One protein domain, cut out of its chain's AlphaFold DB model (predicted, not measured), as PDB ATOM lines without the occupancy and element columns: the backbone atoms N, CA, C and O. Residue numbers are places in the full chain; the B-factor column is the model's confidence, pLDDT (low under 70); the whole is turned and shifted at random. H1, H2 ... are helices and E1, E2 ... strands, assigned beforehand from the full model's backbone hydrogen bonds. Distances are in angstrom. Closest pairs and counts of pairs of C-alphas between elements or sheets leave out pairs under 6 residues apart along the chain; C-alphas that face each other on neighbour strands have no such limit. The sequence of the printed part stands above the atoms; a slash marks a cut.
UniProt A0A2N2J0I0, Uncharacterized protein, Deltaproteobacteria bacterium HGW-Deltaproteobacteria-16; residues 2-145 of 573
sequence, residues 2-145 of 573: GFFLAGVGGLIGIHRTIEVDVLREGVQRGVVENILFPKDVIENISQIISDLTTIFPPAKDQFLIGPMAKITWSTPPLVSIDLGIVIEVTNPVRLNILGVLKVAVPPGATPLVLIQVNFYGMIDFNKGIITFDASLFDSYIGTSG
ATOM      1  N   GLY A   2     117.259 138.151 184.049       78.00
ATOM      2  CA  GLY A   2     115.930 138.244 183.438       78.00
ATOM      3  C   GLY A   2     115.838 137.347 182.212       78.00
ATOM      4  O   GLY A   2     116.856 136.816 181.762       78.00
ATOM      5  N   PHE A   3     114.622 137.163 181.707       86.81
ATOM      6  CA  PHE A   3     114.402 136.546 180.403       86.81
ATOM      7  C   PHE A   3     114.718 137.556 179.305       86.81
ATOM      8  O   PHE A   3     114.379 138.733 179.431       86.81
ATOM      9  N   PHE A   4     115.345 137.101 178.230       90.75
ATOM     10  CA  PHE A   4     115.550 137.910 177.037       90.75
ATOM     11  C   PHE A   4     115.403 137.062 175.777       90.75
ATOM     12  O   PHE A   4     115.598 135.845 175.786       90.75
ATOM     13  N   LEU A   5     115.020 137.732 174.695       91.62
ATOM     14  CA  LEU A   5     114.872 137.148 173.371       91.62
ATOM     15  C   LEU A   5     116.260 137.036 172.730       91.62
ATOM     16  O   LEU A   5     116.879 138.048 172.410       91.62
ATOM     17  N   ALA A   6     116.760 135.813 172.587       90.38
ATOM     18  CA  ALA A   6     118.086 135.521 172.044       90.38
ATOM     19  C   ALA A   6     118.068 135.214 170.539       90.38
ATOM     20  O   ALA A   6     119.114 135.255 169.895       90.38
ATOM     21  N   GLY A   7     116.903 134.910 169.968       90.62
ATOM     22  CA  GLY A   7     116.758 134.655 168.538       90.62
ATOM     23  C   GLY A   7     115.306 134.712 168.083       90.62
ATOM     24  O   GLY A   7     114.391 134.463 168.868       90.62
ATOM     25  N   VAL A   8     115.109 135.039 166.810       93.62
ATOM     26  CA  VAL A   8     113.805 135.067 166.140       93.62
ATOM     27  C   VAL A   8     113.944 134.331 164.817       93.62
ATOM     28  O   VAL A   8     114.956 134.467 164.132       93.62
ATOM     29  N   GLY A   9     112.930 133.551 164.471       91.25
ATOM     30  CA  GLY A   9     112.833 132.827 163.213       91.25
ATOM     31  C   GLY A   9     111.391 132.782 162.727       91.25
ATOM     32  O   GLY A   9     110.472 133.288 163.378       91.25
ATOM     33  N   GLY A  10     111.185 132.173 161.567       91.31
ATOM     34  CA  GLY A  10     109.856 132.026 161.004       91.31
ATOM     35  C   GLY A  10     109.805 130.988 159.896       91.31
ATOM     36  O   GLY A  10     110.771 130.797 159.162       91.31
ATOM     37  N   LEU A  11     108.648 130.354 159.764       90.31
ATOM     38  CA  LEU A  11     108.305 129.423 158.697       90.31
ATOM     39  C   LEU A  11     107.063 129.943 157.971       90.31
ATOM     40  O   LEU A  11     106.080 130.325 158.605       90.31
ATOM     41  N   ILE A  12     107.088 129.918 156.642       93.38
ATOM     42  CA  ILE A  12     105.905 130.124 155.806       93.38
ATOM     43  C   ILE A  12     105.797 128.920 154.882       93.38
ATOM     44  O   ILE A  12     106.741 128.606 154.157       93.38
ATOM     45  N   GLY A  13     104.651 128.249 154.900       92.31
ATOM     46  CA  GLY A  13     104.355 127.157 153.982       92.31
ATOM     47  C   GLY A  13     103.178 127.526 153.094       92.31
ATOM     48  O   GLY A  13     102.099 127.865 153.577       92.31
ATOM     49  N   ILE A  14     103.407 127.457 151.787       94.12
ATOM     50  CA  ILE A  14     102.402 127.668 150.747       94.12
ATOM     51  C   ILE A  14     102.111 126.313 150.117       94.12
ATOM     52  O   ILE A  14     103.036 125.642 149.659       94.12
ATOM     53  N   HIS A  15     100.839 125.922 150.091       94.25
ATOM     54  CA  HIS A  15     100.408 124.590 149.674       94.25
ATOM     55  C   HIS A  15     101.088 123.475 150.477       94.25
ATOM     56  O   HIS A  15     101.601 122.498 149.922       94.25
ATOM     57  N   ARG A  16     101.129 123.652 151.799       93.88
ATOM     58  CA  ARG A  16     101.772 122.746 152.753       93.88
ATOM     59  C   ARG A  16     100.838 122.525 153.937       93.88
ATOM     60  O   ARG A  16     100.167 123.458 154.371       93.88
ATOM     61  N   THR A  17     100.809 121.302 154.446       94.12
ATOM     62  CA  THR A  17     100.096 120.926 155.677       94.12
ATOM     63  C   THR A  17     101.101 120.429 156.711       94.12
ATOM     64  O   THR A  17     102.279 120.306 156.400       94.12
ATOM     65  N   ILE A  18     100.653 120.158 157.933       92.69
ATOM     66  CA  ILE A  18     101.469 119.552 158.987       92.69
ATOM     67  C   ILE A  18     101.088 118.081 159.132       92.69
ATOM     68  O   ILE A  18      99.917 117.764 159.383       92.69
ATOM     69  N   GLU A  19     102.082 117.200 159.027       92.31
ATOM     70  CA  GLU A  19     101.936 115.783 159.340       92.31
ATOM     71  C   GLU A  19     102.106 115.557 160.851       92.31
ATOM     72  O   GLU A  19     103.208 115.446 161.393       92.31
ATOM     73  N   VAL A  20     100.972 115.542 161.552       90.44
ATOM     74  CA  VAL A  20     100.895 115.537 163.023       90.44
ATOM     75  C   VAL A  20     101.478 114.259 163.606       90.44
ATOM     76  O   VAL A  20     102.138 114.304 164.644       90.44
ATOM     77  N   ASP A  21     101.232 113.119 162.960       88.81
ATOM     78  CA  ASP A  21     101.688 111.828 163.471       88.81
ATOM     79  C   ASP A  21     103.228 111.738 163.390       88.81
ATOM     80  O   ASP A  21     103.865 111.293 164.347       88.81
ATOM     81  N   VAL A  22     103.840 112.298 162.336       88.88
ATOM     82  CA  VAL A  22     105.305 112.410 162.206       88.88
ATOM     83  C   VAL A  22     105.892 113.335 163.271       88.88
ATOM     84  O   VAL A  22     106.890 112.971 163.892       88.88
ATOM     85  N   LEU A  23     105.292 114.505 163.526       89.06
ATOM     86  CA  LEU A  23     105.775 115.400 164.588       89.06
ATOM     87  C   LEU A  23     105.674 114.757 165.968       89.06
ATOM     88  O   LEU A  23     106.624 114.836 166.744       89.06
ATOM     89  N   ARG A  24     104.557 114.080 166.254       88.62
ATOM     90  CA  ARG A  24     104.345 113.370 167.519       88.62
ATOM     91  C   ARG A  24     105.418 112.310 167.756       88.62
ATOM     92  O   ARG A  24     106.008 112.273 168.832       88.62
ATOM     93  N   GLU A  25     105.702 111.470 166.763       85.19
ATOM     94  CA  GLU A  25     106.792 110.490 166.855       85.19
ATOM     95  C   GLU A  25     108.175 111.159 166.898       85.19
ATOM     96  O   GLU A  25     109.086 110.689 167.583       85.19
ATOM     97  N   GLY A  26     108.331 112.279 166.190       84.56
ATOM     98  CA  GLY A  26     109.554 113.072 166.118       84.56
ATOM     99  C   GLY A  26     109.982 113.672 167.458       84.56
ATOM    100  O   GLY A  26     111.184 113.832 167.678       84.56
ATOM    101  N   VAL A  27     109.040 113.922 168.380       87.00
ATOM    102  CA  VAL A  27     109.337 114.364 169.759       87.00
ATOM    103  C   VAL A  27     110.268 113.376 170.466       87.00
ATOM    104  O   VAL A  27     111.245 113.796 171.087       87.00
ATOM    105  N   GLN A  28     110.019 112.071 170.321       80.25
ATOM    106  CA  GLN A  28     110.838 111.019 170.939       80.25
ATOM    107  C   GLN A  28     112.206 110.850 170.261       80.25
ATOM    108  O   GLN A  28     113.140 110.335 170.873       80.25
ATOM    109  N   ARG A  29     112.323 111.248 168.986       75.75
ATOM    110  CA  ARG A  29     113.534 111.082 168.161       75.75
ATOM    111  C   ARG A  29     114.421 112.330 168.102       75.75
ATOM    112  O   ARG A  29     115.486 112.264 167.502       75.75
ATOM    113  N   GLY A  30     114.007 113.453 168.692       73.69
ATOM    114  CA  GLY A  30     114.789 114.697 168.675       73.69
ATOM    115  C   GLY A  30     114.654 115.544 167.409       73.69
ATOM    116  O   GLY A  30     115.387 116.513 167.243       73.69
ATOM    117  N   VAL A  31     113.701 115.234 166.527       74.62
ATOM    118  CA  VAL A  31     113.572 115.888 165.207       74.62
ATOM    119  C   VAL A  31     113.166 117.368 165.322       74.62
ATOM    120  O   VAL A  31     113.452 118.168 164.436       74.62
ATOM    121  N   VAL A  32     112.543 117.761 166.439       79.62
ATOM    122  CA  VAL A  32     112.072 119.134 166.694       79.62
ATOM    123  C   VAL A  32     113.220 120.158 166.708       79.62
ATOM    124  O   VAL A  32     113.034 121.276 166.220       79.62
ATOM    125  N   GLU A  33     114.410 119.789 167.203       76.44
ATOM    126  CA  GLU A  33     115.571 120.700 167.277       76.44
ATOM    127  C   GLU A  33     116.041 121.140 165.879       76.44
ATOM    128  O   GLU A  33     116.349 122.314 165.665       76.44
ATOM    129  N   ASN A  34     116.000 120.227 164.904       74.50
ATOM    130  CA  ASN A  34     116.454 120.472 163.530       74.50
ATOM    131  C   ASN A  34     115.553 121.437 162.744       74.50
ATOM    132  O   ASN A  34     115.963 121.949 161.704       74.50
ATOM    133  N   ILE A  35     114.326 121.688 163.208       79.44
ATOM    134  CA  ILE A  35     113.345 122.519 162.493       79.44
ATOM    135  C   ILE A  35     113.393 123.965 162.981       79.44
ATOM    136  O   ILE A  35     113.288 124.888 162.178       79.44
ATOM    137  N   LEU A  36     113.510 124.163 164.297       82.94
ATOM    138  CA  LEU A  36     113.391 125.487 164.906       82.94
ATOM    139  C   LEU A  36     114.652 126.325 164.699       82.94
ATOM    140  O   LEU A  36     114.588 127.427 164.161       82.94
ATOM    141  N   PHE A  37     115.798 125.798 165.127       83.69
ATOM    142  CA  PHE A  37     117.090 126.481 165.046       83.69
ATOM    143  C   PHE A  37     118.196 125.452 164.746       83.69
ATOM    144  O   PHE A  37     118.980 125.123 165.644       83.69
ATOM    145  N   PRO A  38     118.261 124.919 163.508       77.81
ATOM    146  CA  PRO A  38     119.239 123.900 163.137       77.81
ATOM    147  C   PRO A  38     120.675 124.399 163.305       77.81
ATOM    148  O   PRO A  38     121.011 125.534 162.957       77.81
ATOM    149  N   LYS A  39     121.538 123.511 163.799       77.88
ATOM    150  CA  LYS A  39     122.990 123.706 163.833       77.88
ATOM    151  C   LYS A  39     123.615 123.102 162.579       77.88
ATOM    152  O   LYS A  39     123.066 122.169 161.997       77.88
ATOM    153  N   ASP A  40     124.752 123.652 162.163       81.56
ATOM    154  CA  ASP A  40     125.571 123.106 161.075       81.56
ATOM    155  C   ASP A  40     124.769 122.852 159.783       81.56
ATOM    156  O   ASP A  40     124.831 121.794 159.158       81.56
ATOM    157  N   VAL A  41     123.981 123.860 159.380       81.06
ATOM    158  CA  VAL A  41     123.014 123.792 158.266       81.06
ATOM    159  C   VAL A  41     123.643 123.294 156.962       81.06
ATOM    160  O   VAL A  41     122.992 122.584 156.207       81.06
ATOM    161  N   ILE A  42     124.902 123.655 156.694       84.06
ATOM    162  CA  ILE A  42     125.610 123.270 155.465       84.06
ATOM    163  C   ILE A  42     125.892 121.764 155.447       84.06
ATOM    164  O   ILE A  42     125.685 121.120 154.421       84.06
ATOM    165  N   GLU A  43     126.327 121.199 156.573       86.12
ATOM    166  CA  GLU A  43     126.643 119.771 156.680       86.12
ATOM    167  C   GLU A  43     125.367 118.918 156.675       86.12
ATOM    168  O   GLU A  43     125.330 117.853 156.061       86.12
ATOM    169  N   ASN A  44     124.293 119.422 157.289       84.00
ATOM    170  CA  ASN A  44     123.050 118.676 157.498       84.00
ATOM    171  C   ASN A  44     121.934 119.001 156.488       84.00
ATOM    172  O   ASN A  44     120.799 118.558 156.668       84.00
ATOM    173  N   ILE A  45     122.222 119.750 155.414       85.81
ATOM    174  CA  ILE A  45     121.196 120.299 154.508       85.81
ATOM    175  C   ILE A  45     120.268 119.225 153.920       85.81
ATOM    176  O   ILE A  45     119.052 119.409 153.883       85.81
ATOM    177  N   SER A  46     120.817 118.076 153.512       87.69
ATOM    178  CA  SER A  46     120.045 116.973 152.928       87.69
ATOM    179  C   SER A  46     119.054 116.380 153.930       87.69
ATOM    180  O   SER A  46     117.909 116.098 153.570       87.69
ATOM    181  N   GLN A  47     119.472 116.238 155.192       84.06
ATOM    182  CA  GLN A  47     118.618 115.740 156.268       84.06
ATOM    183  C   GLN A  47     117.524 116.759 156.599       84.06
ATOM    184  O   GLN A  47     116.353 116.396 156.633       84.06
ATOM    185  N   ILE A  48     117.884 118.039 156.740       84.06
ATOM    186  CA  ILE A  48     116.935 119.124 157.032       84.06
ATOM    187  C   ILE A  48     115.851 119.204 155.947       84.06
ATOM    188  O   ILE A  48     114.666 119.284 156.264       84.06
ATOM    189  N   ILE A  49     116.219 119.142 154.661       85.94
ATOM    190  CA  ILE A  49     115.249 119.173 153.552       85.94
ATOM    191  C   ILE A  49     114.331 117.941 153.577       85.94
ATOM    192  O   ILE A  49     113.123 118.068 153.339       85.94
ATOM    193  N   SER A  50     114.877 116.758 153.871       87.25
ATOM    194  CA  SER A  50     114.097 115.521 153.994       87.25
ATOM    195  C   SER A  50     113.097 115.596 155.153       87.25
ATOM    196  O   SER A  50     111.912 115.301 154.970       87.25
ATOM    197  N   ASP A  51     113.546 116.057 156.322       86.25
ATOM    198  CA  ASP A  51     112.711 116.229 157.514       86.25
ATOM    199  C   ASP A  51     111.600 117.250 157.245       86.25
ATOM    200  O   ASP A  51     110.425 116.955 157.463       86.25
ATOM    201  N   LEU A  52     111.931 118.408 156.662       87.06
ATOM    202  CA  LEU A  52     110.943 119.424 156.283       87.06
ATOM    203  C   LEU A  52     109.909 118.892 155.287       87.06
ATOM    204  O   LEU A  52     108.729 119.210 155.409       87.06
ATOM    205  N   THR A  53     110.319 118.079 154.312       88.38
ATOM    206  CA  THR A  53     109.394 117.516 153.313       88.38
ATOM    207  C   THR A  53     108.462 116.471 153.924       88.38
ATOM    208  O   THR A  53     107.300 116.388 153.528       88.38
ATOM    209  N   THR A  54     108.959 115.705 154.894       90.00
ATOM    210  CA  THR A  54     108.189 114.672 155.600       90.00
ATOM    211  C   THR A  54     107.202 115.292 156.589       90.00
ATOM    212  O   THR A  54     106.066 114.845 156.698       90.00
ATOM    213  N   ILE A  55     107.625 116.344 157.293       90.75
ATOM    214  CA  ILE A  55     106.837 117.022 158.328       90.75
ATOM    215  C   ILE A  55     105.823 117.985 157.724       90.75
ATOM    216  O   ILE A  55     104.699 118.094 158.220       90.75
ATOM    217  N   PHE A  56     106.214 118.676 156.655       92.44
ATOM    218  CA  PHE A  56     105.368 119.612 155.935       92.44
ATOM    219  C   PHE A  56     105.110 119.114 154.507       92.44
ATOM    220  O   PHE A  56     105.655 119.672 153.545       92.44
ATOM    221  N   PRO A  57     104.317 118.047 154.312       94.62
ATOM    222  CA  PRO A  57     104.042 117.528 152.981       94.62
ATOM    223  C   PRO A  57     103.198 118.515 152.151       94.62
ATOM    224  O   PRO A  57     102.539 119.411 152.697       94.62
ATOM    225  N   PRO A  58     103.225 118.395 150.810       94.25
ATOM    226  CA  PRO A  58     102.425 119.241 149.935       94.25
ATOM    227  C   PRO A  58     100.924 118.997 150.148       94.25
ATOM    228  O   PRO A  58     100.451 117.866 150.078       94.25
ATOM    229  N   ALA A  59     100.167 120.075 150.347       94.06
ATOM    230  CA  ALA A  59      98.711 120.068 150.450       94.06
ATOM    231  C   ALA A  59      98.143 121.309 149.762       94.06
ATOM    232  O   ALA A  59      98.373 122.440 150.188       94.06
ATOM    233  N   LYS A  60      97.421 121.105 148.660       93.31
ATOM    234  CA  LYS A  60      96.887 122.205 147.855       93.31
ATOM    235  C   LYS A  60      95.922 123.066 148.681       93.31
ATOM    236  O   LYS A  60      95.175 122.550 149.499       93.31
ATOM    237  N   ASP A  61      95.963 124.375 148.438       91.75
ATOM    238  CA  ASP A  61      95.121 125.392 149.085       91.75
ATOM    239  C   ASP A  61      95.234 125.470 150.623       91.75
ATOM    240  O   ASP A  61      94.411 126.108 151.271       91.75
ATOM    241  N   GLN A  62      96.297 124.892 151.194       92.12
ATOM    242  CA  GLN A  62      96.622 124.966 152.617       92.12
ATOM    243  C   GLN A  62      97.814 125.901 152.858       92.12
ATOM    244  O   GLN A  62      98.788 125.899 152.093       92.12
ATOM    245  N   PHE A  63      97.743 126.700 153.921       94.25
ATOM    246  CA  PHE A  63      98.765 127.688 154.261       94.25
ATOM    247  C   PHE A  63      99.124 127.597 155.738       94.25
ATOM    248  O   PHE A  63      98.252 127.389 156.585       94.25
ATOM    249  N   LEU A  64     100.404 127.798 156.040       94.69
ATOM    250  CA  LEU A  64     100.912 127.815 157.405       94.69
ATOM    251  C   LEU A  64     101.854 128.995 157.637       94.69
ATOM    252  O   LEU A  64     102.641 129.366 156.761       94.69
ATOM    253  N   ILE A  65     101.761 129.574 158.830       95.31
ATOM    254  CA  ILE A  65     102.612 130.663 159.312       95.31
ATOM    255  C   ILE A  65     103.122 130.259 160.688       95.31
ATOM    256  O   ILE A  65     102.335 129.973 161.589       95.31
ATOM    257  N   GLY A  66     104.439 130.225 160.843       94.69
ATOM    258  CA  GLY A  66     105.101 129.708 162.028       94.69
ATOM    259  C   GLY A  66     106.151 130.646 162.593       94.69
ATOM    260  O   GLY A  66     107.321 130.417 162.301       94.69
ATOM    261  N   PRO A  67     105.800 131.693 163.363       95.56
ATOM    262  CA  PRO A  67     106.786 132.451 164.131       95.56
ATOM    263  C   PRO A  67     107.551 131.553 165.110       95.56
ATOM    264  O   PRO A  67     106.980 130.666 165.753       95.56
ATOM    265  N   MET A  68     108.850 131.818 165.245       95.44
ATOM    266  CA  MET A  68     109.747 131.098 166.144       95.44
ATOM    267  C   MET A  68     110.553 132.078 166.992       95.44
ATOM    268  O   MET A  68     110.956 133.146 166.524       95.44
ATOM    269  N   ALA A  69     110.811 131.708 168.237       95.44
ATOM    270  CA  ALA A  69     111.579 132.505 169.175       95.44
ATOM    271  C   ALA A  69     112.481 131.613 170.024       95.44
ATOM    272  O   ALA A  69     112.078 130.544 170.480       95.44
ATOM    273  N   LYS A  70     113.694 132.097 170.277       95.06
ATOM    274  CA  LYS A  70     114.618 131.538 171.259       95.06
ATOM    275  C   LYS A  70     114.656 132.473 172.453       95.06
ATOM    276  O   LYS A  70     115.080 133.622 172.324       95.06
ATOM    277  N   ILE A  71     114.210 131.998 173.608       94.06
ATOM    278  CA  ILE A  71     114.152 132.784 174.844       94.06
ATOM    279  C   ILE A  71     115.118 132.163 175.845       94.06
ATOM    280  O   ILE A  71     115.109 130.952 176.062       94.06
ATOM    281  N   THR A  72     115.953 132.986 176.469       93.69
ATOM    282  CA  THR A  72     116.955 132.531 177.438       93.69
ATOM    283  C   THR A  72     116.837 133.277 178.752       93.69
ATOM    284  O   THR A  72     116.458 134.448 178.794       93.69
ATOM    285  N   TRP A  73     117.203 132.599 179.833       91.69
ATOM    286  CA  TRP A  73     117.315 133.161 181.168       91.69
ATOM    287  C   TRP A  73     118.757 133.038 181.659       91.69
ATOM    288  O   TRP A  73     119.305 131.934 181.692       91.69
ATOM    289  N   SER A  74     119.338 134.168 182.084       84.12
ATOM    290  CA  SER A  74     120.761 134.334 182.441       84.12
ATOM    291  C   SER A  74     121.731 134.336 181.246       84.12
ATOM    292  O   SER A  74     121.415 133.877 180.152       84.12
ATOM    293  N   THR A  75     122.930 134.870 181.485       84.12
ATOM    294  CA  THR A  75     124.077 134.826 180.570       84.12
ATOM    295  C   THR A  75     125.311 134.410 181.379       84.12
ATOM    296  O   THR A  75     125.744 135.190 182.229       84.12
ATOM    297  N   PRO A  76     125.888 133.213 181.163       86.12
ATOM    298  CA  PRO A  76     125.454 132.171 180.224       86.12
ATOM    299  C   PRO A  76     124.080 131.554 180.591       86.12
ATOM    300  O   PRO A  76     123.657 131.654 181.750       86.12
ATOM    301  N   PRO A  77     123.354 130.977 179.609       88.69
ATOM    302  CA  PRO A  77     121.949 130.599 179.759       88.69
ATOM    303  C   PRO A  77     121.775 129.399 180.688       88.69
ATOM    304  O   PRO A  77     122.284 128.314 180.414       88.69
ATOM    305  N   LEU A  78     121.022 129.601 181.769       91.50
ATOM    306  CA  LEU A  78     120.648 128.548 182.715       91.50
ATOM    307  C   LEU A  78     119.377 127.834 182.245       91.50
ATOM    308  O   LEU A  78     119.295 126.612 182.314       91.50
ATOM    309  N   VAL A  79     118.418 128.590 181.706       94.56
ATOM    310  CA  VAL A  79     117.249 128.052 180.996       94.56
ATOM    311  C   VAL A  79     117.225 128.632 179.589       94.56
ATOM    312  O   VAL A  79     117.426 129.834 179.408       94.56
ATOM    313  N   SER A  80     116.954 127.799 178.593       94.12
ATOM    314  CA  SER A  80     116.671 128.223 177.225       94.12
ATOM    315  C   SER A  80     115.471 127.465 176.683       94.12
ATOM    316  O   SER A  80     115.371 126.257 176.886       94.12
ATOM    317  N   ILE A  81     114.593 128.159 175.971       95.19
ATOM    318  CA  ILE A  81     113.480 127.561 175.245       95.19
ATOM    319  C   ILE A  81     113.545 127.992 173.784       95.19
ATOM    320  O   ILE A  81     113.538 129.187 173.480       95.19
ATOM    321  N   ASP A  82     113.617 127.004 172.901       94.69
ATOM    322  CA  ASP A  82     113.414 127.175 171.467       94.69
ATOM    323  C   ASP A  82     111.945 126.855 171.201       94.69
ATOM    324  O   ASP A  82     111.506 125.737 171.460       94.69
ATOM    325  N   LEU A  83     111.164 127.845 170.771       95.44
ATOM    326  CA  LEU A  83     109.713 127.752 170.643       95.44
ATOM    327  C   LEU A  83     109.275 128.120 169.227       95.44
ATOM    328  O   LEU A  83     109.610 129.194 168.736       95.44
ATOM    329  N   GLY A  84     108.466 127.266 168.608       94.88
ATOM    330  CA  GLY A  84     107.714 127.560 167.394       94.88
ATOM    331  C   GLY A  84     106.216 127.495 167.656       94.88
ATOM    332  O   GLY A  84     105.728 126.562 168.295       94.88
ATOM    333  N   ILE A  85     105.487 128.478 167.140       96.00
ATOM    334  CA  ILE A  85     104.023 128.488 167.128       96.00
ATOM    335  C   ILE A  85     103.605 128.488 165.667       96.00
ATOM    336  O   ILE A  85     103.829 129.480 164.990       96.00
ATOM    337  N   VAL A  86     103.022 127.398 165.171       95.25
ATOM    338  CA  VAL A  86     102.631 127.249 163.764       95.25
ATOM    339  C   VAL A  86     101.117 127.227 163.639       95.25
ATOM    340  O   VAL A  86     100.444 126.312 164.115       95.25
ATOM    341  N   ILE A  87     100.584 128.247 162.979       95.50
ATOM    342  CA  ILE A  87      99.168 128.379 162.668       95.50
ATOM    343  C   ILE A  87      98.959 127.866 161.253       95.50
ATOM    344  O   ILE A  87      99.593 128.343 160.313       95.50
ATOM    345  N   GLU A  88      98.050 126.917 161.107       94.62
ATOM    346  CA  GLU A  88      97.606 126.387 159.828       94.62
ATOM    347  C   GLU A  88      96.150 126.793 159.592       94.62
ATOM    348  O   GLU A  88      95.320 126.694 160.500       94.62
ATOM    349  N   VAL A  89      95.844 127.286 158.392       90.94
ATOM    350  CA  VAL A  89      94.549 127.897 158.054       90.94
ATOM    351  C   VAL A  89      93.925 127.261 156.810       90.94
ATOM    352  O   VAL A  89      94.624 126.652 156.004       90.94
ATOM    353  N   THR A  90      92.624 127.503 156.613       86.56
ATOM    354  CA  THR A  90      91.743 126.971 155.547       86.56
ATOM    355  C   THR A  90      90.967 125.727 155.976       86.56
ATOM    356  O   THR A  90      89.841 125.889 156.445       86.56
ATOM    357  N   ASN A  91      91.510 124.513 155.839       84.56
ATOM    358  CA  ASN A  91      90.898 123.300 156.397       84.56
ATOM    359  C   ASN A  91      91.911 122.132 156.410       84.56
ATOM    360  O   ASN A  91      92.241 121.632 155.335       84.56
ATOM    361  N   PRO A  92      92.374 121.652 157.579       87.25
ATOM    362  CA  PRO A  92      91.938 122.028 158.928       87.25
ATOM    363  C   PRO A  92      92.529 123.367 159.400       87.25
ATOM    364  O   PRO A  92      93.547 123.822 158.879       87.25
ATOM    365  N   VAL A  93      91.896 123.982 160.403       92.12
ATOM    366  CA  VAL A  93      92.440 125.117 161.160       92.12
ATOM    367  C   VAL A  93      93.071 124.574 162.439       92.12
ATOM    368  O   VAL A  93      92.372 124.063 163.319       92.12
ATOM    369  N   ARG A  94      94.401 124.663 162.539       95.81
ATOM    370  CA  ARG A  94      95.173 124.089 163.651       95.81
ATOM    371  C   ARG A  94      96.156 125.101 164.223       95.81
ATOM    372  O   ARG A  94      96.852 125.786 163.477       95.81
ATOM    373  N   LEU A  95      96.251 125.149 165.549       96.50
ATOM    374  CA  LEU A  95      97.347 125.813 166.253       96.50
ATOM    375  C   LEU A  95      98.317 124.745 166.743       96.50
ATOM    376  O   LEU A  95      97.944 123.884 167.531       96.50
ATOM    377  N   ASN A  96      99.561 124.815 166.300       96.19
ATOM    378  CA  ASN A  96     100.608 123.878 166.666       96.19
ATOM    379  C   ASN A  96     101.663 124.611 167.487       96.19
ATOM    380  O   ASN A  96     102.038 125.736 167.165       96.19
ATOM    381  N   ILE A  97     102.158 123.966 168.530       95.88
ATOM    382  CA  ILE A  97     103.256 124.448 169.355       95.88
ATOM    383  C   ILE A  97     104.326 123.367 169.365       95.88
ATOM    384  O   ILE A  97     104.027 122.203 169.592       95.88
ATOM    385  N   LEU A  98     105.570 123.718 169.087       94.81
ATOM    386  CA  LEU A  98     106.690 122.786 169.142       94.81
ATOM    387  C   LEU A  98     107.873 123.483 169.784       94.81
ATOM    388  O   LEU A  98     108.048 124.692 169.616       94.81
ATOM    389  N   GLY A  99     108.679 122.740 170.523       94.56
ATOM    390  CA  GLY A  99     109.813 123.353 171.175       94.56
ATOM    391  C   GLY A  99     110.750 122.402 171.876       94.56
ATOM    392  O   GLY A  99     110.482 121.212 172.042       94.56
ATOM    393  N   VAL A 100     111.863 122.993 172.290       94.88
ATOM    394  CA  VAL A 100     112.910 122.349 173.070       94.88
ATOM    395  C   VAL A 100     113.161 123.207 174.298       94.88
ATOM    396  O   VAL A 100     113.640 124.339 174.196       94.88
ATOM    397  N   LEU A 101     112.822 122.680 175.472       95.31
ATOM    398  CA  LEU A 101     113.192 123.275 176.750       95.31
ATOM    399  C   LEU A 101     114.526 122.683 177.192       95.31
ATOM    400  O   LEU A 101     114.671 121.465 177.246       95.31
ATOM    401  N   LYS A 102     115.472 123.536 177.571       95.00
ATOM    402  CA  LYS A 102     116.771 123.138 178.107       95.00
ATOM    403  C   LYS A 102     117.071 123.880 179.399       95.00
ATOM    404  O   LYS A 102     116.983 125.103 179.459       95.00
ATOM    405  N   VAL A 103     117.472 123.129 180.414       95.88
ATOM    406  CA  VAL A 103     117.939 123.623 181.709       95.88
ATOM    407  C   VAL A 103     119.349 123.091 181.933       95.88
ATOM    408  O   VAL A 103     119.558 121.883 181.865       95.88
ATOM    409  N   ALA A 104     120.312 123.977 182.182       94.50
ATOM    410  CA  ALA A 104     121.721 123.649 182.382       94.50
ATOM    411  C   ALA A 104     122.259 124.337 183.646       94.50
ATOM    412  O   ALA A 104     122.351 125.565 183.702       94.50
ATOM    413  N   VAL A 105     122.621 123.551 184.665       93.44
ATOM    414  CA  VAL A 105     123.068 124.066 185.972       93.44
ATOM    415  C   VAL A 105     124.377 123.394 186.409       93.44
ATOM    416  O   VAL A 105     124.387 122.175 186.541       93.44
ATOM    417  N   PRO A 106     125.467 124.138 186.685       91.62
ATOM    418  CA  PRO A 106     125.666 125.522 186.272       91.62
ATOM    419  C   PRO A 106     125.703 125.618 184.733       91.62
ATOM    420  O   PRO A 106     126.009 124.632 184.058       91.62
ATOM    421  N   PRO A 107     125.403 126.792 184.165       87.06
ATOM    422  CA  PRO A 107     125.500 127.002 182.726       87.06
ATOM    423  C   PRO A 107     126.957 126.879 182.238       87.06
ATOM    424  O   PRO A 107     127.868 127.429 182.855       87.06
ATOM    425  N   GLY A 108     127.189 126.172 181.125       82.44
ATOM    426  CA  GLY A 108     128.526 125.970 180.548       82.44
ATOM    427  C   GLY A 108     128.685 124.638 179.809       82.44
ATOM    428  O   GLY A 108     127.705 123.946 179.544       82.44
ATOM    429  N   ALA A 109     129.929 124.276 179.476       80.81
ATOM    430  CA  ALA A 109     130.249 123.053 178.726       80.81
ATOM    431  C   ALA A 109     130.053 121.757 179.536       80.81
ATOM    432  O   ALA A 109     129.815 120.695 178.965       80.81
ATOM    433  N   THR A 110     130.137 121.834 180.866       85.56
ATOM    434  CA  THR A 110     130.011 120.685 181.775       85.56
ATOM    435  C   THR A 110     128.950 120.959 182.845       85.56
ATOM    436  O   THR A 110     129.303 121.184 184.007       85.56
ATOM    437  N   PRO A 111     127.655 121.013 182.476       90.06
ATOM    438  CA  PRO A 111     126.598 121.205 183.459       90.06
ATOM    439  C   PRO A 111     126.515 119.989 184.394       90.06
ATOM    440  O   PRO A 111     126.745 118.857 183.976       90.06
ATOM    441  N   LEU A 112     126.184 120.234 185.663       92.31
ATOM    442  CA  LEU A 112     125.901 119.187 186.650       92.31
ATOM    443  C   LEU A 112     124.483 118.644 186.487       92.31
ATOM    444  O   LEU A 112     124.223 117.477 186.738       92.31
ATOM    445  N   VAL A 113     123.548 119.496 186.091       94.62
ATOM    446  CA  VAL A 113     122.180 119.120 185.754       94.62
ATOM    447  C   VAL A 113     121.928 119.599 184.344       94.62
ATOM    448  O   VAL A 113     122.024 120.798 184.075       94.62
ATOM    449  N   LEU A 114     121.609 118.666 183.458       94.81
ATOM    450  CA  LEU A 114     121.123 118.950 182.121       94.81
ATOM    451  C   LEU A 114     119.749 118.305 181.980       94.81
ATOM    452  O   LEU A 114     119.636 117.085 182.007       94.81
ATOM    453  N   ILE A 115     118.707 119.113 181.833       95.81
ATOM    454  CA  ILE A 115     117.356 118.629 181.534       95.81
ATOM    455  C   ILE A 115     116.981 119.190 180.175       95.81
ATOM    456  O   ILE A 115     116.965 120.409 180.002       95.81
ATOM    457  N   GLN A 116     116.701 118.313 179.217       94.31
ATOM    458  CA  GLN A 116     116.252 118.679 177.881       94.31
ATOM    459  C   GLN A 116     114.952 117.945 177.567       94.31
ATOM    460  O   GLN A 116     114.862 116.723 177.696       94.31
ATOM    461  N   VAL A 117     113.932 118.712 177.192       95.75
ATOM    462  CA  VAL A 117     112.583 118.219 176.912       95.75
ATOM    463  C   VAL A 117     112.166 118.710 175.538       95.75
ATOM    464  O   VAL A 117     112.015 119.916 175.333       95.75
ATOM    465  N   ASN A 118     111.952 117.777 174.614       94.94
ATOM    466  CA  ASN A 118     111.254 118.070 173.368       94.94
ATOM    467  C   ASN A 118     109.764 118.024 173.637       94.94
ATOM    468  O   ASN A 118     109.307 117.137 174.360       94.94
ATOM    469  N   PHE A 119     109.006 118.930 173.036       95.62
ATOM    470  CA  PHE A 119     107.556 118.889 173.109       95.62
ATOM    471  C   PHE A 119     106.897 119.309 171.800       95.62
ATOM    472  O   PHE A 119     107.424 120.123 171.039       95.62
ATOM    473  N   TYR A 120     105.713 118.756 171.571       95.94
ATOM    474  CA  TYR A 120     104.813 119.119 170.491       95.94
ATOM    475  C   TYR A 120     103.381 119.108 171.014       95.94
ATOM    476  O   TYR A 120     102.954 118.159 171.663       95.94
ATOM    477  N   GLY A 121     102.627 120.153 170.717       96.56
ATOM    478  CA  GLY A 121     101.212 120.248 171.004       96.56
ATOM    479  C   GLY A 121     100.431 120.760 169.807       96.56
ATOM    480  O   GLY A 121     100.953 121.470 168.950       96.56
ATOM    481  N   MET A 122      99.158 120.404 169.764       96.50
ATOM    482  CA  MET A 122      98.237 120.778 168.703       96.50
ATOM    483  C   MET A 122      96.871 121.072 169.308       96.50
ATOM    484  O   MET A 122      96.388 120.323 170.156       96.50
ATOM    485  N   ILE A 123      96.234 122.128 168.820       96.38
ATOM    486  CA  ILE A 123      94.811 122.397 168.975       96.38
ATOM    487  C   ILE A 123      94.189 122.305 167.584       96.38
ATOM    488  O   ILE A 123      94.506 123.114 166.711       96.38
ATOM    489  N   ASP A 124      93.326 121.316 167.376       94.06
ATOM    490  CA  ASP A 124      92.491 121.198 166.181       94.06
ATOM    491  C   ASP A 124      91.108 121.768 166.512       94.06
ATOM    492  O   ASP A 124      90.313 121.142 167.222       94.06
ATOM    493  N   PHE A 125      90.847 122.989 166.037       90.38
ATOM    494  CA  PHE A 125      89.607 123.713 166.331       90.38
ATOM    495  C   PHE A 125      88.398 123.101 165.623       90.38
ATOM    496  O   PHE A 125      87.278 123.231 166.109       90.38
ATOM    497  N   ASN A 126      88.609 122.427 164.489       89.38
ATOM    498  CA  ASN A 126      87.537 121.774 163.744       89.38
ATOM    499  C   ASN A 126      87.082 120.489 164.438       89.38
ATOM    500  O   ASN A 126      85.886 120.217 164.489       89.38
ATOM    501  N   LYS A 127      88.026 119.700 164.964       88.81
ATOM    502  CA  LYS A 127      87.726 118.427 165.639       88.81
ATOM    503  C   LYS A 127      87.454 118.573 167.134       88.81
ATOM    504  O   LYS A 127      86.975 117.627 167.753       88.81
ATOM    505  N   GLY A 128      87.775 119.723 167.723       91.81
ATOM    506  CA  GLY A 128      87.657 119.940 169.160       91.81
ATOM    507  C   GLY A 128      88.630 119.063 169.948       91.81
ATOM    508  O   GLY A 128      88.218 118.349 170.859       91.81
ATOM    509  N   ILE A 129      89.911 119.059 169.560       93.56
ATOM    510  CA  ILE A 129      90.946 118.216 170.180       93.56
ATOM    511  C   ILE A 129      92.160 119.070 170.558       93.56
ATOM    512  O   ILE A 129      92.640 119.864 169.753       93.56
ATOM    513  N   ILE A 130      92.681 118.870 171.770       96.00
ATOM    514  CA  ILE A 130      94.013 119.304 172.199       96.00
ATOM    515  C   ILE A 130      94.870 118.062 172.440       96.00
ATOM    516  O   ILE A 130      94.490 117.166 173.201       96.00
ATOM    517  N   THR A 131      96.048 118.016 171.826       96.38
ATOM    518  CA  THR A 131      97.073 117.004 172.102       96.38
ATOM    519  C   THR A 131      98.363 117.680 172.526       96.38
ATOM    520  O   THR A 131      98.702 118.733 171.994       96.38
ATOM    521  N   PHE A 132      99.102 117.072 173.443       97.06
ATOM    522  CA  PHE A 132     100.449 117.497 173.800       97.06
ATOM    523  C   PHE A 132     101.296 116.272 174.135       97.06
ATOM    524  O   PHE A 132     100.843 115.388 174.857       97.06
ATOM    525  N   ASP A 133     102.504 116.214 173.599       96.12
ATOM    526  CA  ASP A 133     103.462 115.131 173.770       96.12
ATOM    527  C   ASP A 133     104.813 115.742 174.138       96.12
ATOM    528  O   ASP A 133     105.225 116.743 173.549       96.12
ATOM    529  N   ALA A 134     105.506 115.151 175.109       96.06
ATOM    530  CA  ALA A 134     106.838 115.577 175.512       96.06
ATOM    531  C   ALA A 134     107.742 114.381 175.827       96.06
ATOM    532  O   ALA A 134     107.268 113.352 176.303       96.06
ATOM    533  N   SER A 135     109.041 114.520 175.570       95.94
ATOM    534  CA  SER A 135     110.045 113.477 175.811       95.94
ATOM    535  C   SER A 135     111.306 114.094 176.397       95.94
ATOM    536  O   SER A 135     111.847 115.058 175.846       95.94
ATOM    537  N   LEU A 136     111.804 113.498 177.479       95.06
ATOM    538  CA  LEU A 136     113.164 113.737 177.954       95.06
ATOM    539  C   LEU A 136     114.161 113.116 176.971       95.06
ATOM    540  O   LEU A 136     113.967 111.989 176.509       95.06
ATOM    541  N   PHE A 137     115.232 113.842 176.674       91.19
ATOM    542  CA  PHE A 137     116.346 113.358 175.858       91.19
ATOM    543  C   PHE A 137     117.658 113.932 176.386       91.19
ATOM    544  O   PHE A 137     117.654 115.012 176.980       91.19
ATOM    545  N   ASP A 138     118.764 113.197 176.231       89.31
ATOM    546  CA  ASP A 138     120.114 113.598 176.665       89.31
ATOM    547  C   ASP A 138     120.158 114.293 178.039       89.31
ATOM    548  O   ASP A 138     120.925 115.229 178.276       89.31
ATOM    549  N   SER A 139     119.280 113.863 178.946       93.75
ATOM    550  CA  SER A 139     119.059 114.500 180.235       93.75
ATOM    551  C   SER A 139     119.804 113.729 181.311       93.75
ATOM    552  O   SER A 139     119.779 112.497 181.334       93.75
ATOM    553  N   TYR A 140     120.491 114.438 182.200       94.56
ATOM    554  CA  TYR A 140     121.250 113.825 183.278       94.56
ATOM    555  C   TYR A 140     121.427 114.730 184.495       94.56
ATOM    556  O   TYR A 140     121.350 115.958 184.418       94.56
ATOM    557  N   ILE A 141     121.728 114.095 185.624       93.62
ATOM    558  CA  ILE A 141     122.128 114.730 186.880       93.62
ATOM    559  C   ILE A 141     123.454 114.111 187.325       93.62
ATOM    560  O   ILE A 141     123.577 112.892 187.366       93.62
ATOM    561  N   GLY A 142     124.439 114.926 187.687       88.75
ATOM    562  CA  GLY A 142     125.725 114.496 188.228       88.75
ATOM    563  C   GLY A 142     126.941 115.051 187.482       88.75
ATOM    564  O   GLY A 142     126.839 115.918 186.617       88.75
ATOM    565  N   THR A 143     128.129 114.579 187.853       78.81
ATOM    566  CA  THR A 143     129.418 115.059 187.324       78.81
ATOM    567  C   THR A 143     129.949 114.129 186.234       78.81
ATOM    568  O   THR A 143     129.448 113.027 186.039       78.81
ATOM    569  N   SER A 144     131.004 114.535 185.524       66.94
ATOM    570  CA  SER A 144     131.647 113.740 184.464       66.94
ATOM    571  C   SER A 144     132.026 112.304 184.864       66.94
ATOM    572  O   SER A 144     132.039 111.445 183.990       66.94
ATOM    573  N   GLY A 145     132.288 112.029 186.148       70.56
ATOM    574  CA  GLY A 145     132.579 110.680 186.658       70.56
ATOM    575  C   GLY A 145     131.368 109.904 187.195       70.56
ATOM    576  O   GLY A 145     131.488 108.710 187.449       70.56
TER     577      GLY A 145
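AT A GLANCE: This is residues 2 to 145 of the 573 residues of an uncharacterized protein of Deltaproteobacteria bacterium HGW-Deltaproteobacteria-16 (UniProt A0A2N2J0I0). One broad, twisted wall of six long strands, with H1 packed over E5 and E6 on one face and the other face bare. The short H2 only grazes the sheet, and H3 is set off from it, meeting H2 and one end of H1. The 144 printed residues hold three named helices and six named strands, in the order E1 H1 H2 H3 E2 E3 E4 E5 E6, of the mixed class; the sheet's order is E1 E2 E3 E4 E5 E6, all antiparallel. The whole is compact, with a radius of gyration of the C-alphas of 16.2 A, and spans 53 by 36 by 27 A.

HOW THE PARTS SIT: E1, residues 3 to 16, is an edge strand and bends by 58 degrees at residue 6. Its antiparallel neighbour is E2, residues 58 to 73, which bends by 116 degrees at residue 61; N 9 and O 68 are 2.9 A apart. H1, residues 20 to 29, is on the sheet at a height over the sheet of 8.5 A. It lies over E5, residues 113 to 124, and E6, residues 129 to 143, and runs along the strands, at 6 degrees to E5 on the local plane. The closest C-alphas of H1 and E6 are those of Gln 28 and Ser 135, 5.5 A apart. H2, residues 33 to 36, and H3, residues 45 to 55, only just touch, with 3 pairs of C-alphas within 8 A, the closest being those of Asn 34 and Ile 48, 6.7 A. H3 is not on the sheet; it and H1 touch only at their ends, at Val 22 and Ile 55, whose C-alphas are 6.2 A apart, with a steep tilt of 46 degrees, opposite ways. E2, E3, residues 79 to 89, E4, residues 94 to 105, E5 and E6 form a meander, each strand the antiparallel neighbour of the one before, and each step is a hairpin. Within hydrogen-bond range are N 69 and O 83 at 2.8 A, N 84 and O 98 at 2.8 A, N 121 and O 97 at 2.7 A, and N 133 and O 120 at 2.8 A. In H3 every O i to N i+4 pair is within hydrogen-bond range, in H1 4 of 6, and H2 is too short for such a pair.

IN THESE COORDINATES: E1 begins at C-alpha 3, (114.402, 136.546, 180.403), and measures 33.4 A. H1 measures 14.4 A, H2 5.8 A, and H3 15.2 A from C-alpha 45 at (121.196, 120.299, 154.508). E2 measures 37.3 A, E3 32.3 A, E4 35.7 A, E5 35.6 A, and E6 42.2 A, ending at C-alpha 143, (129.418, 115.059, 187.324).

THE WHOLE: The C-alphas farthest apart, those of Asp 61 and Gly 145, are 55.1 A apart. The printed part has no cut and no long link. Mean pLDDT of the printed part is 90.0; residue 144 alone is under 70.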